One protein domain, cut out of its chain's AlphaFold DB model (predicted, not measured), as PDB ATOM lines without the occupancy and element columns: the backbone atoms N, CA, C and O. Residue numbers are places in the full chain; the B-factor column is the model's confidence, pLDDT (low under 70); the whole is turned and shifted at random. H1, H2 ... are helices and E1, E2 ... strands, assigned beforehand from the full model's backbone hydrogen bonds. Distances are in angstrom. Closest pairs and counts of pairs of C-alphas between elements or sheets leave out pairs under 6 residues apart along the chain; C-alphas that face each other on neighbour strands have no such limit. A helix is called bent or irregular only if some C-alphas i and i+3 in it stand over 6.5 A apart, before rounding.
ATOM      1  N   ALA A   5     164.704 129.413 164.858       91.25
ATOM      2  CA  ALA A   5     164.955 130.276 163.717       91.25
ATOM      3  C   ALA A   5     166.342 130.910 163.835       91.25
ATOM      4  O   ALA A   5     166.747 131.350 164.910       91.25
ATOM      5  N   THR A   6     167.057 130.999 162.716       93.06
ATOM      6  CA  THR A   6     168.330 131.720 162.644       93.06
ATOM      7  C   THR A   6     168.128 132.995 161.841       93.06
ATOM      8  O   THR A   6     167.822 132.954 160.650       93.06
ATOM      9  N   PHE A   7     168.299 134.130 162.503       92.69
ATOM     10  CA  PHE A   7     168.310 135.452 161.895       92.69
ATOM     11  C   PHE A   7     169.735 135.795 161.481       92.69
ATOM     12  O   PHE A   7     170.692 135.388 162.138       92.69
ATOM     13  N   SER A   8     169.890 136.563 160.407       94.94
ATOM     14  CA  SER A   8     171.193 137.107 160.031       94.94
ATOM     15  C   SER A   8     171.079 138.582 159.699       94.94
ATOM     16  O   SER A   8     170.135 138.969 159.011       94.94
ATOM     17  N   VAL A   9     172.055 139.373 160.128       95.88
ATOM     18  CA  VAL A   9     172.177 140.790 159.773       95.88
ATOM     19  C   VAL A   9     173.605 141.070 159.324       95.88
ATOM     20  O   VAL A   9     174.550 140.497 159.862       95.88
ATOM     21  N   GLU A  10     173.766 141.917 158.318       96.06
ATOM     22  CA  GLU A  10     175.074 142.371 157.858       96.06
ATOM     23  C   GLU A  10     175.308 143.801 158.341       96.06
ATOM     24  O   GLU A  10     174.489 144.683 158.092       96.06
ATOM     25  N   ILE A  11     176.404 144.014 159.068       95.31
ATOM     26  CA  ILE A  11     176.804 145.320 159.601       95.31
ATOM     27  C   ILE A  11     178.277 145.513 159.242       95.31
ATOM     28  O   ILE A  11     179.112 144.686 159.607       95.31
ATOM     29  N   GLU A  12     178.581 146.578 158.493       94.88
ATOM     30  CA  GLU A  12     179.944 146.932 158.053       94.88
ATOM     31  C   GLU A  12     180.690 145.775 157.352       94.88
ATOM     32  O   GLU A  12     181.865 145.511 157.601       94.88
ATOM     33  N   GLY A  13     179.988 145.034 156.487       93.69
ATOM     34  CA  GLY A  13     180.555 143.902 155.742       93.69
ATOM     35  C   GLY A  13     180.794 142.638 156.578       93.69
ATOM     36  O   GLY A  13     181.364 141.667 156.080       93.69
ATOM     37  N   ARG A  14     180.368 142.616 157.851       95.19
ATOM     38  CA  ARG A  14     180.370 141.418 158.703       95.19
ATOM     39  C   ARG A  14     178.954 140.900 158.896       95.19
ATOM     40  O   ARG A  14     178.060 141.640 159.303       95.19
ATOM     41  N   ARG A  15     178.759 139.602 158.649       96.12
ATOM     42  CA  ARG A  15     177.475 138.928 158.856       96.12
ATOM     43  C   ARG A  15     177.400 138.331 160.256       96.12
ATOM     44  O   ARG A  15     178.194 137.463 160.611       96.12
ATOM     45  N   TYR A  16     176.424 138.784 161.023       95.62
ATOM     46  CA  TYR A  16     176.079 138.264 162.336       95.62
ATOM     47  C   TYR A  16     174.928 137.281 162.188       95.62
ATOM     48  O   TYR A  16     174.011 137.511 161.398       95.62
ATOM     49  N   TYR A  17     174.969 136.205 162.966       94.69
ATOM     50  CA  TYR A  17     173.897 135.225 163.044       94.69
ATOM     51  C   TYR A  17     173.364 135.202 164.466       94.69
ATOM     52  O   TYR A  17     174.139 135.174 165.421       94.69
ATOM     53  N   TRP A  18     172.046 135.184 164.606       92.81
ATOM     54  CA  TRP A  18     171.395 134.977 165.885       92.81
ATOM     55  C   TRP A  18     170.438 133.803 165.784       92.81
ATOM     56  O   TRP A  18     169.474 133.829 165.023       92.81
ATOM     57  N   HIS A  19     170.732 132.767 166.555       93.50
ATOM     58  CA  HIS A  19     169.878 131.605 166.685       93.50
ATOM     59  C   HIS A  19     168.897 131.802 167.845       93.50
ATOM     60  O   HIS A  19     169.306 132.108 168.969       93.50
ATOM     61  N   LEU A  20     167.608 131.644 167.565       93.12
ATOM     62  CA  LEU A  20     166.519 131.841 168.509       93.12
ATOM     63  C   LEU A  20     165.653 130.584 168.558       93.12
ATOM     64  O   LEU A  20     165.038 130.209 167.561       93.12
ATOM     65  N   THR A  21     165.570 129.973 169.734       93.31
ATOM     66  CA  THR A  21     164.638 128.876 170.013       93.31
ATOM     67  C   THR A  21     163.299 129.418 170.506       93.31
ATOM     68  O   THR A  21     163.208 130.539 171.018       93.31
ATOM     69  N   THR A  22     162.248 128.606 170.402       88.44
ATOM     70  CA  THR A  22     160.914 128.939 170.929       88.44
ATOM     71  C   THR A  22     160.954 129.190 172.436       88.44
ATOM     72  O   THR A  22     160.345 130.144 172.909       88.44
ATOM     73  N   GLU A  23     161.728 128.401 173.180       90.75
ATOM     74  CA  GLU A  23     161.927 128.570 174.626       90.75
ATOM     75  C   GLU A  23     162.580 129.914 174.952       90.75
ATOM     76  O   GLU A  23     162.121 130.642 175.833       90.75
ATOM     77  N   LYS A  24     163.629 130.286 174.202       92.00
ATOM     78  CA  LYS A  24     164.289 131.579 174.387       92.00
ATOM     79  C   LYS A  24     163.347 132.730 174.043       92.00
ATOM     80  O   LYS A  24     163.367 133.745 174.732       92.00
ATOM     81  N   PHE A  25     162.519 132.576 173.015       91.06
ATOM     82  CA  PHE A  25     161.517 133.571 172.648       91.06
ATOM     83  C   PHE A  25     160.402 133.702 173.699       91.06
ATOM     84  O   PHE A  25     160.073 134.821 174.080       91.06
ATOM     85  N   GLU A  26     159.876 132.591 174.232       90.94
ATOM     86  CA  GLU A  26     158.894 132.584 175.334       90.94
ATOM     87  C   GLU A  26     159.467 133.287 176.574       90.94
ATOM     88  O   GLU A  26     158.795 134.138 177.154       90.94
ATOM     89  N   PHE A  27     160.737 133.028 176.911       92.50
ATOM     90  CA  PHE A  27     161.441 133.718 177.996       92.50
ATOM     91  C   PHE A  27     161.541 135.236 177.769       92.50
ATOM     92  O   PHE A  27     161.263 136.018 178.675       92.50
ATOM     93  N   LEU A  28     161.895 135.676 176.556       93.44
ATOM     94  CA  LEU A  28     161.978 137.107 176.222       93.44
ATOM     95  C   LEU A  28     160.611 137.814 176.270       93.44
ATOM     96  O   LEU A  28     160.558 139.027 176.461       93.44
ATOM     97  N   LEU A  29     159.511 137.073 176.105       93.25
ATOM     98  CA  LEU A  29     158.148 137.604 176.124       93.25
ATOM     99  C   LEU A  29     157.475 137.565 177.501       93.25
ATOM    100  O   LEU A  29     156.328 137.997 177.610       93.25
ATOM    101  N   GLN A  30     158.146 137.103 178.557       92.56
ATOM    102  CA  GLN A  30     157.517 136.929 179.868       92.56
ATOM    103  C   GLN A  30     156.848 138.217 180.385       92.56
ATOM    104  O   GLN A  30     155.656 138.211 180.689       92.56
ATOM    105  N   THR A  31     157.563 139.347 180.378       94.56
ATOM    106  CA  THR A  31     157.011 140.650 180.797       94.56
ATOM    107  C   THR A  31     155.850 141.106 179.908       94.56
ATOM    108  O   THR A  31     154.913 141.753 180.373       94.56
ATOM    109  N   PHE A  32     155.876 140.761 178.617       93.88
ATOM    110  CA  PHE A  32     154.764 141.047 177.715       93.88
ATOM    111  C   PHE A  32     153.523 140.227 178.093       93.88
ATOM    112  O   PHE A  32     152.434 140.797 178.164       93.88
ATOM    113  N   PHE A  33     153.681 138.932 178.388       93.12
ATOM    114  CA  PHE A  33     152.583 138.063 178.819       93.12
ATOM    115  C   PHE A  33     151.982 138.492 180.156       93.12
ATOM    116  O   PHE A  33     150.759 138.538 180.277       93.12
ATOM    117  N   GLU A  34     152.811 138.877 181.126       92.44
ATOM    118  CA  GLU A  34     152.353 139.440 182.401       92.44
ATOM    119  C   GLU A  34     151.510 140.703 182.168       92.44
ATOM    120  O   GLU A  34     150.388 140.817 182.668       92.44
ATOM    121  N   ARG A  35     151.993 141.613 181.311       94.69
ATOM    122  CA  ARG A  35     151.296 142.864 180.994       94.69
ATOM    123  C   ARG A  35     149.946 142.650 180.309       94.69
ATOM    124  O   ARG A  35     149.012 143.382 180.617       94.69
ATOM    125  N   ILE A  36     149.822 141.693 179.386       93.94
ATOM    126  CA  ILE A  36     148.540 141.435 178.701       93.94
ATOM    127  C   ILE A  36     147.576 140.576 179.528       93.94
ATOM    128  O   ILE A  36     146.375 140.637 179.287       93.94
ATOM    129  N   SER A  37     148.067 139.809 180.506       93.75
ATOM    130  CA  SER A  37     147.204 138.996 181.376       93.75
ATOM    131  C   SER A  37     146.406 139.870 182.347       93.75
ATOM    132  O   SER A  37     145.230 139.609 182.586       93.75
ATOM    133  N   MET A  38     146.996 140.965 182.840       92.44
ATOM    134  CA  MET A  38     146.349 141.847 183.817       92.44
ATOM    135  C   MET A  38     145.027 142.477 183.310       92.44
ATOM    136  O   MET A  38     144.031 142.397 184.032       92.44
ATOM    137  N   PRO A  39     144.937 143.060 182.094       93.00
ATOM    138  CA  PRO A  39     143.663 143.538 181.550       93.00
ATOM    139  C   PRO A  39     142.618 142.432 181.358       93.00
ATOM    140  O   PRO A  39     141.435 142.677 181.583       93.00
ATOM    141  N   LEU A  40     143.041 141.221 180.979       93.06
ATOM    142  CA  LEU A  40     142.141 140.078 180.790       93.06
ATOM    143  C   LEU A  40     141.511 139.638 182.118       93.06
ATOM    144  O   LEU A  40     140.296 139.480 182.209       93.06
ATOM    145  N   GLU A  41     142.321 139.503 183.168       91.31
ATOM    146  CA  GLU A  41     141.838 139.187 184.516       91.31
ATOM    147  C   GLU A  41     140.922 140.285 185.067       91.31
ATOM    148  O   GLU A  41     139.902 139.995 185.699       91.31
ATOM    149  N   ARG A  42     141.262 141.553 184.802       91.56
ATOM    150  CA  ARG A  42     140.446 142.706 185.194       91.56
ATOM    151  C   ARG A  42     139.074 142.668 184.524       91.56
ATOM    152  O   ARG A  42     138.080 142.828 185.222       91.56
ATOM    153  N   ALA A  43     139.014 142.386 183.222       92.38
ATOM    154  CA  ALA A  43     137.758 142.296 182.480       92.38
ATOM    155  C   ALA A  43     136.823 141.209 183.044       92.38
ATOM    156  O   ALA A  43     135.645 141.471 183.269       92.38
ATOM    157  N   ILE A  44     137.349 140.015 183.354       92.50
ATOM    158  CA  ILE A  44     136.555 138.937 183.974       92.50
ATOM    159  C   ILE A  44     136.038 139.341 185.357       92.50
ATOM    160  O   ILE A  44     134.870 139.110 185.677       92.50
ATOM    161  N   ARG A  45     136.890 139.974 186.171       91.69
ATOM    162  CA  ARG A  45     136.509 140.451 187.504       91.69
ATOM    163  C   ARG A  45     135.410 141.505 187.437       91.69
ATOM    164  O   ARG A  45     134.458 141.433 188.209       91.69
ATOM    165  N   ASP A  46     135.539 142.463 186.527       91.38
ATOM    166  CA  ASP A  46     134.562 143.536 186.354       91.38
ATOM    167  C   ASP A  46     133.219 143.006 185.842       91.38
ATOM    168  O   ASP A  46     132.171 143.446 186.309       91.38
ATOM    169  N   ALA A  47     133.252 142.011 184.949       90.94
ATOM    170  CA  ALA A  47     132.065 141.300 184.483       90.94
ATOM    171  C   ALA A  47     131.410 140.439 185.580       90.94
ATOM    172  O   ALA A  47     130.295 139.959 185.392       90.94
ATOM    173  N   LYS A  48     132.088 140.236 186.723       91.25
ATOM    174  CA  LYS A  48     131.655 139.361 187.829       91.25
ATOM    175  C   LYS A  48     131.348 137.933 187.364       91.25
ATOM    176  O   LYS A  48     130.476 137.266 187.918       91.25
ATOM    177  N   LEU A  49     132.078 137.466 186.355       90.62
ATOM    178  CA  LEU A  49     131.933 136.124 185.808       90.62
ATOM    179  C   LEU A  49     133.003 135.199 186.373       90.62
ATOM    180  O   LEU A  49     134.163 135.573 186.548       90.62
ATOM    181  N   ASN A  50     132.623 133.948 186.593       91.50
ATOM    182  CA  ASN A  50     133.582 132.869 186.741       91.50
ATOM    183  C   ASN A  50     134.040 132.414 185.356       91.50
ATOM    184  O   ASN A  50     133.248 132.329 184.422       91.50
ATOM    185  N   ILE A  51     135.310 132.033 185.237       91.12
ATOM    186  CA  ILE A  51     135.903 131.558 183.974       91.12
ATOM    187  C   ILE A  51     135.124 130.365 183.390       91.12
ATOM    188  O   ILE A  51     134.996 130.228 182.174       91.12
ATOM    189  N   SER A  52     134.550 129.520 184.250       91.25
ATOM    190  CA  SER A  52     133.718 128.385 183.843       91.25
ATOM    191  C   SER A  52     132.462 128.791 183.066       91.25
ATOM    192  O   SER A  52     132.012 128.007 182.233       91.25
ATOM    193  N   GLN A  53     131.940 130.001 183.294       93.19
ATOM    194  CA  GLN A  53     130.736 130.538 182.651       93.19
ATOM    195  C   GLN A  53     130.993 131.086 181.242       93.19
ATOM    196  O   GLN A  53     130.045 131.438 180.554       93.19
ATOM    197  N   LEU A  54     132.251 131.183 180.799       93.06
ATOM    198  CA  LEU A  54     132.561 131.599 179.431       93.06
ATOM    199  C   LEU A  54     132.215 130.475 178.460       93.06
ATOM    200  O   LEU A  54     132.765 129.391 178.589       93.06
ATOM    201  N   ASP A  55     131.389 130.710 177.448       93.00
ATOM    202  CA  ASP A  55     131.092 129.664 176.462       93.00
ATOM    203  C   ASP A  55     132.233 129.485 175.456       93.00
ATOM    204  O   ASP A  55     132.675 128.364 175.178       93.00
ATOM    205  N   GLN A  56     132.751 130.601 174.939       93.00
ATOM    206  CA  GLN A  56     133.783 130.634 173.909       93.00
ATOM    207  C   GLN A  56     134.810 131.736 174.169       93.00
ATOM    208  O   GLN A  56     134.513 132.765 174.769       93.00
ATOM    209  N   VAL A  57     136.025 131.525 173.659       93.81
ATOM    210  CA  VAL A  57     137.080 132.541 173.610       93.81
ATOM    211  C   VAL A  57     137.426 132.785 172.151       93.81
ATOM    212  O   VAL A  57     137.827 131.857 171.456       93.81
ATOM    213  N   VAL A  58     137.281 134.017 171.674       93.50
ATOM    214  CA  VAL A  58     137.592 134.392 170.288       93.50
ATOM    215  C   VAL A  58     138.886 135.198 170.267       93.50
ATOM    216  O   VAL A  58     139.085 136.089 171.088       93.50
ATOM    217  N   LEU A  59     139.778 134.879 169.329       93.81
ATOM    218  CA  LEU A  59     141.025 135.609 169.115       93.81
ATOM    219  C   LEU A  59     140.931 136.461 167.854       93.81
ATOM    220  O   LEU A  59     140.572 135.956 166.793       93.81
ATOM    221  N   VAL A  60     141.287 137.739 167.973       94.50
ATOM    222  CA  VAL A  60     141.205 138.724 166.888       94.50
ATOM    223  C   VAL A  60     142.549 139.438 166.730       94.50
ATOM    224  O   VAL A  60     143.201 139.766 167.720       94.50
ATOM    225  N   GLY A  61     142.972 139.673 165.485       92.88
ATOM    226  CA  GLY A  61     144.235 140.321 165.128       92.88
ATOM    227  C   GLY A  61     145.400 139.355 164.873       92.88
ATOM    228  O   GLY A  61     145.529 138.308 165.514       92.88
ATOM    229  N   GLY A  62     146.298 139.725 163.955       91.31
ATOM    230  CA  GLY A  62     147.368 138.855 163.449       91.31
ATOM    231  C   GLY A  62     148.316 138.288 164.515       91.31
ATOM    232  O   GLY A  62     148.702 137.122 164.435       91.31
ATOM    233  N   THR A  63     148.631 139.052 165.569       90.81
ATOM    234  CA  THR A  63     149.504 138.601 166.673       90.81
ATOM    235  C   THR A  63     148.951 137.363 167.390       90.81
ATOM    236  O   THR A  63     149.715 136.527 167.874       90.81
ATOM    237  N   THR A  64     147.628 137.175 167.400       92.19
ATOM    238  CA  THR A  64     146.974 136.019 168.041       92.19
ATOM    239  C   THR A  64     147.197 134.690 167.310       92.19
ATOM    240  O   THR A  64     146.902 133.611 167.837       92.19
ATOM    241  N   ARG A  65     147.773 134.735 166.102       88.75
ATOM    242  CA  ARG A  65     148.224 133.545 165.368       88.75
ATOM    243  C   ARG A  65     149.445 132.893 166.024       88.75
ATOM    244  O   ARG A  65     149.704 131.718 165.774       88.75
ATOM    245  N   MET A  66     150.169 133.618 166.882       89.69
ATOM    246  CA  MET A  66     151.314 133.085 167.614       89.69
ATOM    247  C   MET A  66     150.881 131.957 168.577       89.69
ATOM    248  O   MET A  66     150.007 132.176 169.421       89.69
ATOM    249  N   PRO A  67     151.519 130.770 168.531       89.25
ATOM    250  CA  PRO A  67     151.194 129.649 169.421       89.25
ATOM    251  C   PRO A  67     151.275 129.993 170.906       89.25
ATOM    252  O   PRO A  67     150.448 129.534 171.690       89.25
ATOM    253  N   LEU A  68     152.241 130.834 171.284       91.00
ATOM    254  CA  LEU A  68     152.432 131.263 172.668       91.00
ATOM    255  C   LEU A  68     151.223 132.041 173.205       91.00
ATOM    256  O   LEU A  68     150.813 131.809 174.338       91.00
ATOM    257  N   ILE A  69     150.587 132.882 172.379       92.19
ATOM    258  CA  ILE A  69     149.361 133.604 172.757       92.19
ATOM    259  C   ILE A  69     148.207 132.627 172.964       92.19
ATOM    260  O   ILE A  69     147.510 132.697 173.972       92.19
ATOM    261  N   ARG A  70     148.035 131.662 172.055       90.88
ATOM    262  CA  ARG A  70     146.991 130.633 172.188       90.88
ATOM    263  C   ARG A  70     147.187 129.797 173.451       90.88
ATOM    264  O   ARG A  70     146.218 129.541 174.160       90.88
ATOM    265  N   LYS A  71     148.430 129.413 173.755       91.25
ATOM    266  CA  LYS A  71     148.807 128.677 174.972       91.25
ATOM    267  C   LYS A  71     148.522 129.499 176.231       91.25
ATOM    268  O   LYS A  71     147.943 128.962 177.171       91.25
ATOM    269  N   LEU A  72     148.876 130.786 176.236       92.44
ATOM    270  CA  LEU A  72     148.576 131.707 177.336       92.44
ATOM    271  C   LEU A  72     147.068 131.808 177.579       92.44
ATOM    272  O   LEU A  72     146.611 131.556 178.686       92.44
ATOM    273  N   VAL A  73     146.293 132.113 176.540       93.19
ATOM    274  CA  VAL A  73     144.834 132.280 176.626       93.19
ATOM    275  C   VAL A  73     144.151 130.979 177.058       93.19
ATOM    276  O   VAL A  73     143.282 131.003 177.924       93.19
ATOM    277  N   THR A  74     144.599 129.832 176.541       93.31
ATOM    278  CA  THR A  74     144.093 128.516 176.971       93.31
ATOM    279  C   THR A  74     144.389 128.257 178.447       93.31
ATOM    280  O   THR A  74     143.539 127.725 179.154       93.31
ATOM    281  N   ARG A  75     145.572 128.652 178.938       92.50
ATOM    282  CA  ARG A  75     145.935 128.536 180.356       92.50
ATOM    283  C   ARG A  75     145.093 129.460 181.237       92.50
ATOM    284  O   ARG A  75     144.653 129.023 182.292       92.50
ATOM    285  N   LEU A  76     144.878 130.704 180.808       91.81
ATOM    286  CA  LEU A  76     144.120 131.701 181.568       91.81
ATOM    287  C   LEU A  76     142.638 131.335 181.671       91.81
ATOM    288  O   LEU A  76     142.075 131.408 182.755       91.81
ATOM    289  N   PHE A  77     142.013 130.917 180.568       92.75
ATOM    290  CA  PHE A  77     140.565 130.693 180.522       92.75
ATOM    291  C   PHE A  77     140.150 129.217 180.555       92.75
ATOM    292  O   PHE A  77     138.961 128.914 180.522       92.75
ATOM    293  N   GLY A  78     141.105 128.282 180.570       92.50
ATOM    294  CA  GLY A  78     140.828 126.841 180.562       92.50
ATOM    295  C   GLY A  78     140.106 126.344 179.304       92.50
ATOM    296  O   GLY A  78     139.521 125.263 179.320       92.50
TER     297      GLY A  78
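What this domain is: This is residues 5 to 78 of the 323 residues of the protein "Putative chaperone protein" of Escherichia coli (UniProt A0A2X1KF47). A two-stranded hairpin, E1 and E2, makes a long arm at one end of a rod, and a loose helical part makes the other end, with the short helix H1 at the junction. In the helical part H2 runs away from the arm, the unnamed residues 47 to 61 fold back toward H3, and H4 then runs the same way as H2 with few contacts between them. The 74 printed residues hold two named strands and four named helices, in the order E1, E2, H1, H2, H3, H4; the sheet's order is E1 - E2, antiparallel, and the class is mixed, helices and strands. The whole is extended, with a radius of gyration of the C-alphas of 17.5 A and spans of 58 by 20 by 19 A.

Where its parts are: Find C-alpha 5 at (164.955, 130.276, 163.717); from there E1, residues 5 to 11, runs 19.6 A. E2, residues 14 to 21, comes back over 23.1 A. H1 follows directly with residues 22 to 28. Look next for C-alpha 30 at (157.517, 136.929, 179.868), where H2, residues 30 to 46, begins its 24.8 A; it is neither bent nor irregular, but only just: C-alphas 36 and 39 are 6.0 A apart. H3 is residues 62 to 65, 5.7 A long. H4, residues 67 to 77, runs 15.4 A to C-alpha 77 at (140.565, 130.693, 180.522).

How they stand to each other: Begin at the hairpin of E1 and E2, antiparallel at 158 degrees, where N 7 and O 18 are 2.8 A apart and N 16 and O 9 are 2.8 A apart, both within hydrogen-bond range. E1 and H1 are only just apart, at 8.4 A. H1 and H2 meet only through their link. H1 and H4 are close but not clearly touching, the closest C-alphas being those of Glu 26 and Leu 68 at 7.1 A; they run the same way at a steep tilt of 68 degrees, only just short of about perpendicular. H2 and H4 are also close but not clearly touching, with the C-alphas of Phe 33 and Leu 72 closest at 7.7 A; they run the same way at a shallow tilt of 33 degrees, only just short of steep. H3 and H4 are close but not clearly touching, with the C-alphas of Thr 64 and Arg 70 closest at 6.8 A. H2 and H3 are apart. In H1 and H4 every O i to N i+4 pair is within hydrogen-bond range, in H2 11 of 13 are, and H3 is too short for such a pair.

The domain as a whole: Look at Gly 13 and Lys 48 for the two C-alphas farthest apart, 58.7 A. Residues 10 to 15 stand free. The link from H2 to H3 is long, 15 residues, and the other links are tight. The printed part has no cut; its mean pLDDT is 92.6, and no printed residue is under 70.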